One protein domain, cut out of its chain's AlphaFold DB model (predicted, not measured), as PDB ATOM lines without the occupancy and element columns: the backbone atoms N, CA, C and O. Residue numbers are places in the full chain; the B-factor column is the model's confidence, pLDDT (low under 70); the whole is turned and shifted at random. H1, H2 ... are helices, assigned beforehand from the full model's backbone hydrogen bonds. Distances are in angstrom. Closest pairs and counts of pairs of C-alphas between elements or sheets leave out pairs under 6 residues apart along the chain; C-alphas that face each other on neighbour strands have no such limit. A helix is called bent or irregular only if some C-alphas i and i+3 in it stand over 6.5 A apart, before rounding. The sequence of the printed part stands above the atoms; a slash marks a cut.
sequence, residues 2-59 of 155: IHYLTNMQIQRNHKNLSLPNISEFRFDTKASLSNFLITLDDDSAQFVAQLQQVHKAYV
ATOM      1  N   ILE A   2       4.652  36.978  10.536       44.06
ATOM      2  CA  ILE A   2       5.236  36.448  11.788       44.06
ATOM      3  C   ILE A   2       4.554  37.022  13.053       44.06
ATOM      4  O   ILE A   2       4.206  36.259  13.943       44.06
ATOM      5  N   HIS A   3       4.224  38.321  13.084       38.25
ATOM      6  CA  HIS A   3       3.546  38.968  14.228       38.25
ATOM      7  C   HIS A   3       2.123  38.458  14.537       38.25
ATOM      8  O   HIS A   3       1.673  38.527  15.679       38.25
ATOM      9  N   TYR A   4       1.398  37.953  13.534       36.59
ATOM     10  CA  TYR A   4       0.034  37.440  13.727       36.59
ATOM     11  C   TYR A   4       0.024  36.032  14.332       36.59
ATOM     12  O   TYR A   4      -0.896  35.680  15.071       36.59
ATOM     13  N   LEU A   5       1.058  35.235  14.048       37.62
ATOM     14  CA  LEU A   5       1.190  33.878  14.573       37.62
ATOM     15  C   LEU A   5       1.532  33.889  16.069       37.62
ATOM     16  O   LEU A   5       0.961  33.102  16.820       37.62
ATOM     17  N   THR A   6       2.357  34.841  16.517       49.19
ATOM     18  CA  THR A   6       2.728  35.001  17.934       49.19
ATOM     19  C   THR A   6       1.520  35.358  18.805       49.19
ATOM     20  O   THR A   6       1.295  34.734  19.839       49.19
ATOM     21  N   ASN A   7       0.674  36.292  18.353       42.75
ATOM     22  CA  ASN A   7      -0.540  36.683  19.082       42.75
ATOM     23  C   ASN A   7      -1.590  35.559  19.145       42.75
ATOM     24  O   ASN A   7      -2.233  35.376  20.179       42.75
ATOM     25  N   MET A   8      -1.747  34.764  18.080       43.09
ATOM     26  CA  MET A   8      -2.664  33.614  18.089       43.09
ATOM     27  C   MET A   8      -2.189  32.469  18.991       43.09
ATOM     28  O   MET A   8      -3.024  31.789  19.587       43.09
ATOM     29  N   GLN A   9      -0.879  32.228  19.094       47.16
ATOM     30  CA  GLN A   9      -0.330  31.207  19.994       47.16
ATOM     31  C   GLN A   9      -0.533  31.580  21.466       47.16
ATOM     32  O   GLN A   9      -0.970  30.738  22.249       47.16
ATOM     33  N   ILE A  10      -0.318  32.850  21.824       52.78
ATOM     34  CA  ILE A  10      -0.574  33.355  23.181       52.78
ATOM     35  C   ILE A  10      -2.071  33.233  23.526       52.78
ATOM     36  O   ILE A  10      -2.420  32.689  24.572       52.78
ATOM     37  N   GLN A  11      -2.970  33.633  22.617       50.50
ATOM     38  CA  GLN A  11      -4.423  33.509  22.824       50.50
ATOM     39  C   GLN A  11      -4.916  32.056  22.916       50.50
ATOM     40  O   GLN A  11      -5.843  31.773  23.675       50.50
ATOM     41  N   ARG A  12      -4.324  31.119  22.163       46.97
ATOM     42  CA  ARG A  12      -4.682  29.691  22.243       46.97
ATOM     43  C   ARG A  12      -4.221  29.048  23.551       46.97
ATOM     44  O   ARG A  12      -4.964  28.239  24.098       46.97
ATOM     45  N   ASN A  13      -3.068  29.449  24.087       51.00
ATOM     46  CA  ASN A  13      -2.574  28.948  25.372       51.00
ATOM     47  C   ASN A  13      -3.342  29.519  26.573       51.00
ATOM     48  O   ASN A  13      -3.482  28.826  27.574       51.00
ATOM     49  N   HIS A  14      -3.927  30.716  26.462       50.97
ATOM     50  CA  HIS A  14      -4.769  31.298  27.518       50.97
ATOM     51  C   HIS A  14      -5.960  30.424  27.934       50.97
ATOM     52  O   HIS A  14      -6.378  30.500  29.079       50.97
ATOM     53  N   LYS A  15      -6.519  29.597  27.037       51.84
ATOM     54  CA  LYS A  15      -7.624  28.687  27.394       51.84
ATOM     55  C   LYS A  15      -7.175  27.476  28.217       51.84
ATOM     56  O   LYS A  15      -8.000  26.904  28.919       51.84
ATOM     57  N   ASN A  16      -5.903  27.094  28.115       55.28
ATOM     58  CA  ASN A  16      -5.327  25.968  28.858       55.28
ATOM     59  C   ASN A  16      -4.660  26.414  30.162       55.28
ATOM     60  O   ASN A  16      -4.432  25.602  31.050       55.28
ATOM     61  N   LEU A  17      -4.337  27.699  30.269       59.16
ATOM     62  CA  LEU A  17      -3.831  28.305  31.483       59.16
ATOM     63  C   LEU A  17      -5.053  28.760  32.287       59.16
ATOM     64  O   LEU A  17      -5.711  29.726  31.908       59.16
ATOM     65  N   SER A  18      -5.392  28.052  33.368       65.69
ATOM     66  CA  SER A  18      -6.454  28.430  34.317       65.69
ATOM     67  C   SER A  18      -6.068  29.681  35.119       65.69
ATOM     68  O   SER A  18      -5.978  29.652  36.343       65.69
ATOM     69  N   LEU A  19      -5.777  30.776  34.417       66.75
ATOM     70  CA  LEU A  19      -5.370  32.039  35.008       66.75
ATOM     71  C   LEU A  19      -6.621  32.812  35.441       66.75
ATOM     72  O   LEU A  19      -7.535  32.982  34.626       66.75
ATOM     73  N   PRO A  20      -6.666  33.298  36.690       67.81
ATOM     74  CA  PRO A  20      -7.751  34.143  37.169       67.81
ATOM     75  C   PRO A  20      -7.826  35.440  36.363       67.81
ATOM     76  O   PRO A  20      -6.820  35.945  35.848       67.81
ATOM     77  N   ASN A  21      -9.029  36.003  36.243       73.62
ATOM     78  CA  ASN A  21      -9.190  37.287  35.575       73.62
ATOM     79  C   ASN A  21      -8.536  38.387  36.422       73.62
ATOM     80  O   ASN A  21      -8.704  38.427  37.637       73.62
ATOM     81  N   ILE A  22      -7.829  39.330  35.797       68.06
ATOM     82  CA  ILE A  22      -7.128  40.397  36.529       68.06
ATOM     83  C   ILE A  22      -8.083  41.254  37.381       68.06
ATOM     84  O   ILE A  22      -7.692  41.800  38.409       68.06
ATOM     85  N   SER A  23      -9.355  41.326  36.974       68.69
ATOM     86  CA  SER A  23     -10.440  41.999  37.695       68.69
ATOM     87  C   SER A  23     -10.852  41.310  39.002       68.69
ATOM     88  O   SER A  23     -11.535  41.923  39.827       68.69
ATOM     89  N   GLU A  24     -10.432  40.064  39.225       69.38
ATOM     90  CA  GLU A  24     -10.605  39.352  40.496       69.38
ATOM     91  C   GLU A  24      -9.677  39.928  41.580       69.38
ATOM     92  O   GLU A  24     -10.006  39.888  42.766       69.38
ATOM     93  N   PHE A  25      -8.580  40.589  41.191       68.69
ATOM     94  CA  PHE A  25      -7.627  41.218  42.104       68.69
ATOM     95  C   PHE A  25      -7.917  42.718  42.291       68.69
ATOM     96  O   PHE A  25      -7.199  43.584  41.790       68.69
ATOM     97  N   ARG A  26      -9.003  43.034  43.006       59.75
ATOM     98  CA  ARG A  26      -9.604  44.387  43.053       59.75
ATOM     99  C   ARG A  26      -8.805  45.473  43.783       59.75
ATOM    100  O   ARG A  26      -9.043  46.646  43.517       59.75
ATOM    101  N   PHE A  27      -7.913  45.112  44.705       60.38
ATOM    102  CA  PHE A  27      -7.257  46.087  45.597       60.38
ATOM    103  C   PHE A  27      -5.730  46.047  45.557       60.38
ATOM    104  O   PHE A  27      -5.093  47.059  45.828       60.38
ATOM    105  N   ASP A  28      -5.149  44.908  45.177       70.94
ATOM    106  CA  ASP A  28      -3.703  44.721  45.136       70.94
ATOM    107  C   ASP A  28      -3.332  43.661  44.098       70.94
ATOM    108  O   ASP A  28      -3.000  42.509  44.399       70.94
ATOM    109  N   THR A  29      -3.481  44.049  42.833       77.81
ATOM    110  CA  THR A  29      -3.272  43.160  41.690       77.81
ATOM    111  C   THR A  29      -1.870  42.569  41.666       77.81
ATOM    112  O   THR A  29      -1.715  41.409  41.304       77.81
ATOM    113  N   LYS A  30      -0.852  43.333  42.077       79.50
ATOM    114  CA  LYS A  30       0.538  42.871  42.028       79.50
ATOM    115  C   LYS A  30       0.822  41.844  43.116       79.50
ATOM    116  O   LYS A  30       1.287  40.762  42.776       79.50
ATOM    117  N   ALA A  31       0.508  42.126  44.382       80.50
ATOM    118  CA  ALA A  31       0.788  41.159  45.441       80.50
ATOM    119  C   ALA A  31      -0.079  39.906  45.320       80.50
ATOM    120  O   ALA A  31       0.417  38.798  45.504       80.50
ATOM    121  N   SER A  32      -1.353  40.065  44.950       81.50
ATOM    122  CA  SER A  32      -2.254  38.925  44.761       81.50
ATOM    123  C   SER A  32      -1.788  38.020  43.621       81.50
ATOM    124  O   SER A  32      -1.796  36.800  43.770       81.50
ATOM    125  N   LEU A  33      -1.318  38.604  42.512       84.00
ATOM    126  CA  LEU A  33      -0.747  37.846  41.403       84.00
ATOM    127  C   LEU A  33       0.559  37.151  41.807       84.00
ATOM    128  O   LEU A  33       0.716  35.973  41.516       84.00
ATOM    129  N   SER A  34       1.472  37.836  42.501       84.56
ATOM    130  CA  SER A  34       2.712  37.219  42.994       84.56
ATOM    131  C   SER A  34       2.432  36.031  43.918       84.56
ATOM    132  O   SER A  34       3.035  34.977  43.744       84.56
ATOM    133  N   ASN A  35       1.479  36.169  44.844       84.50
ATOM    134  CA  ASN A  35       1.072  35.082  45.735       84.50
ATOM    135  C   ASN A  35       0.462  33.910  44.961       84.50
ATOM    136  O   ASN A  35       0.778  32.764  45.250       84.50
ATOM    137  N   PHE A  36      -0.376  34.187  43.958       85.62
ATOM    138  CA  PHE A  36      -0.926  33.148  43.092       85.62
ATOM    139  C   PHE A  36       0.174  32.410  42.319       85.62
ATOM    140  O   PHE A  36       0.199  31.182  42.331       85.62
ATOM    141  N   LEU A  37       1.121  33.136  41.714       86.31
ATOM    142  CA  LEU A  37       2.240  32.544  40.974       86.31
ATOM    143  C   LEU A  37       3.087  31.617  41.856       86.31
ATOM    144  O   LEU A  37       3.449  30.535  41.411       86.31
ATOM    145  N   ILE A  38       3.336  31.993  43.116       88.06
ATOM    146  CA  ILE A  38       4.059  31.142  44.080       88.06
ATOM    147  C   ILE A  38       3.355  29.792  44.295       88.06
ATOM    148  O   ILE A  38       4.018  28.797  44.566       88.06
ATOM    149  N   THR A  39       2.023  29.731  44.179       87.50
ATOM    150  CA  THR A  39       1.257  28.491  44.405       87.50
ATOM    151  C   THR A  39       1.191  27.553  43.198       87.50
ATOM    152  O   THR A  39       0.668  26.450  43.339       87.50
ATOM    153  N   LEU A  40       1.677  27.972  42.024       88.06
ATOM    154  CA  LEU A  40       1.578  27.177  40.795       88.06
ATOM    155  C   LEU A  40       2.613  26.050  40.746       88.06
ATOM    156  O   LEU A  40       2.246  24.893  40.548       88.06
ATOM    157  N   ASP A  41       3.889  26.396  40.916       89.44
ATOM    158  CA  ASP A  41       5.028  25.484  40.805       89.44
ATOM    159  C   ASP A  41       6.319  26.125  41.352       89.44
ATOM    160  O   ASP A  41       6.385  27.334  41.604       89.44
ATOM    161  N   ASP A  42       7.354  25.298  41.533       92.81
ATOM    162  CA  ASP A  42       8.651  25.719  42.079       92.81
ATOM    163  C   ASP A  42       9.368  26.743  41.182       92.81
ATOM    164  O   ASP A  42      10.009  27.664  41.694       92.81
ATOM    165  N   ASP A  43       9.234  26.635  39.855       92.12
ATOM    166  CA  ASP A  43       9.855  27.564  38.901       92.12
ATOM    167  C   ASP A  43       9.239  28.968  39.029       92.12
ATOM    168  O   ASP A  43       9.946  29.980  39.073       92.12
ATOM    169  N   SER A  44       7.915  29.040  39.165       90.81
ATOM    170  CA  SER A  44       7.160  30.272  39.393       90.81
ATOM    171  C   SER A  44       7.489  30.884  40.754       90.81
ATOM    172  O   SER A  44       7.661  32.104  40.858       90.81
ATOM    173  N   ALA A  45       7.651  30.060  41.793       90.56
ATOM    174  CA  ALA A  45       8.100  30.520  43.104       90.56
ATOM    175  C   ALA A  45       9.523  31.109  43.047       90.56
ATOM    176  O   ALA A  45       9.763  32.197  43.581       90.56
ATOM    177  N   GLN A  46      10.455  30.452  42.345       93.00
ATOM    178  CA  GLN A  46      11.808  30.976  42.138       93.00
ATOM    179  C   GLN A  46      11.810  32.279  41.336       93.00
ATOM    180  O   GLN A  46      12.536  33.211  41.684       93.00
ATOM    181  N   PHE A  47      10.976  32.383  40.302       92.94
ATOM    182  CA  PHE A  47      10.819  33.613  39.529       92.94
ATOM    183  C   PHE A  47      10.341  34.780  40.405       92.94
ATOM    184  O   PHE A  47      10.921  35.868  40.362       92.94
ATOM    185  N   VAL A  48       9.326  34.563  41.248       92.31
ATOM    186  CA  VAL A  48       8.846  35.599  42.175       92.31
ATOM    187  C   VAL A  48       9.927  35.970  43.194       92.31
ATOM    188  O   VAL A  48      10.131  37.158  43.442       92.31
ATOM    189  N   ALA A  49      10.680  35.001  43.722       92.00
ATOM    190  CA  ALA A  49      11.796  35.275  44.629       92.00
ATOM    191  C   ALA A  49      12.897  36.125  43.962       92.00
ATOM    192  O   ALA A  49      13.410  37.069  44.565       92.00
ATOM    193  N   GLN A  50      13.222  35.854  42.694       93.38
ATOM    194  CA  GLN A  50      14.155  36.677  41.919       93.38
ATOM    195  C   GLN A  50      13.625  38.104  41.731       93.38
ATOM    196  O   GLN A  50      14.372  39.065  41.922       93.38
ATOM    197  N   LEU A  51      12.334  38.263  41.420       91.31
ATOM    198  CA  LEU A  51      11.705  39.583  41.324       91.31
ATOM    199  C   LEU A  51      11.756  40.346  42.650       91.31
ATOM    200  O   LEU A  51      12.036  41.543  42.648       91.31
ATOM    201  N   GLN A  52      11.507  39.678  43.776       92.56
ATOM    202  CA  GLN A  52      11.599  40.288  45.106       92.56
ATOM    203  C   GLN A  52      13.032  40.717  45.431       92.56
ATOM    204  O   GLN A  52      13.241  41.807  45.954       92.56
ATOM    205  N   GLN A  53      14.028  39.909  45.063       92.06
ATOM    206  CA  GLN A  53      15.435  40.261  45.253       92.06
ATOM    207  C   GLN A  53      15.837  41.487  44.420       92.06
ATOM    208  O   GLN A  53      16.545  42.370  44.907       92.06
ATOM    209  N   VAL A  54      15.362  41.561  43.176       90.38
ATOM    210  CA  VAL A  54      15.555  42.727  42.308       90.38
ATOM    211  C   VAL A  54      14.838  43.955  42.879       90.38
ATOM    212  O   VAL A  54      15.421  45.033  42.931       90.38
ATOM    213  N   HIS A  55      13.606  43.799  43.373       90.12
ATOM    214  CA  HIS A  55      12.843  44.873  44.017       90.12
ATOM    215  C   HIS A  55      13.548  45.436  45.251       90.12
ATOM    216  O   HIS A  55      13.703  46.650  45.364       90.12
ATOM    217  N   LYS A  56      14.072  44.569  46.122       90.44
ATOM    218  CA  LYS A  56      14.866  44.972  47.287       90.44
ATOM    219  C   LYS A  56      16.052  45.860  46.906       90.44
ATOM    220  O   LYS A  56      16.348  46.813  47.620       90.44
ATOM    221  N   ALA A  57      16.702  45.593  45.773       88.31
ATOM    222  CA  ALA A  57      17.807  46.417  45.283       88.31
ATOM    223  C   ALA A  57      17.367  47.819  44.809       88.31
ATOM    224  O   ALA A  57      18.194  48.730  44.772       88.31
ATOM    225  N   TYR A  58      16.087  48.011  44.472       85.75
ATOM    226  CA  TYR A  58      15.515  49.317  44.134       85.75
ATOM    227  C   TYR A  58      15.029  50.110  45.348       85.75
ATOM    228  O   TYR A  58      14.826  51.319  45.222       85.75
ATOM    229  N   VAL A  59      14.829  49.472  46.506       89.25
ATOM    230  CA  VAL A  59      14.451  50.187  47.729       89.25
ATOM    231  C   VAL A  59      15.641  51.034  48.198       89.25
ATOM    232  O   VAL A  59      16.712  50.486  48.466       89.25
TER     233      VAL A  59
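What this domain is: This is residues 2 to 59 of the 155 residues of an uncharacterized protein of Lachnospiraceae bacterium AM25-39 (UniProt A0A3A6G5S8). The longest helix, H3, and H2 form an open V, a helical hairpin whose two arms meet near the tight link between them, while H1 sits by itself at the far end of a long link with no named element. Residues 2 to 18, of which 2 to 13 belong to H1, stick out from the body of the domain, and at the other end of the printed part residues 53 to 59, of which 53 to 58 belong to H3, stick out too. The printed part has 58 residues with three named helices, in the order H1, H2, H3, and no named strand; the class is all helix. The whole is loose, with a radius of gyration of the C-alphas of 14.3 A, and the C-alphas span 39 by 27 by 22 A.

Where its parts are: H3 is residues 42 to 58, 24.7 A from first to last C-alpha; C-alpha 42 stands at (8.651, 25.719, 42.079) and C-alpha 58 at (15.515, 49.317, 44.134). H2 is residues 29 to 38, 14.3 A long by the same measure. H1 is residues 2 to 13, 17.4 A long, beginning with C-alpha 2 at (5.236, 36.448, 11.788). No helix is bent or irregular.

How they stand to each other: H3 and H2 touch, with 8 pairs of C-alphas within 8 A. The closest C-alphas of the two are those of Ile 38 and Ala 45, 4.2 A apart. H3 touches H2 with residues 44 to 48 alone. Their lines stand at a steep tilt of 44 degrees, and they run opposite ways; their centres are 11.7 A apart. The two form a helical hairpin, and residues 39 to 41 make the tight link between them. H1 touches no helix: it is apart from H2 and apart from H3. In H2 and H3 every O i to N i+4 pair is within hydrogen-bond range; in H1 7 of 8 pairs are.

The domain as a whole: The two C-alphas farthest apart are those of Ile 2 and Val 59, at 39.6 A, which are also the first and last printed. Residues 2 to 18, of which 2 to 13 belong to H1, stand free, as do residues 53 to 59, of which 53 to 58 belong to H3. The body without these stretches has 34 residues, spans 25 by 18 by 9 A and has a radius of gyration of 9.8 A. The link from H1 to H2, residues 14 to 28, is long, and its C-alphas lie 9 to 17 A from the mean of the C-alphas. The printed part has no cut. The mean pLDDT of the printed part is 73.0; residues 2 to 20 and 22 to 27 of this predicted model are under 70, and the mean is 45 in H1, 83 in H2 and 91 in H3.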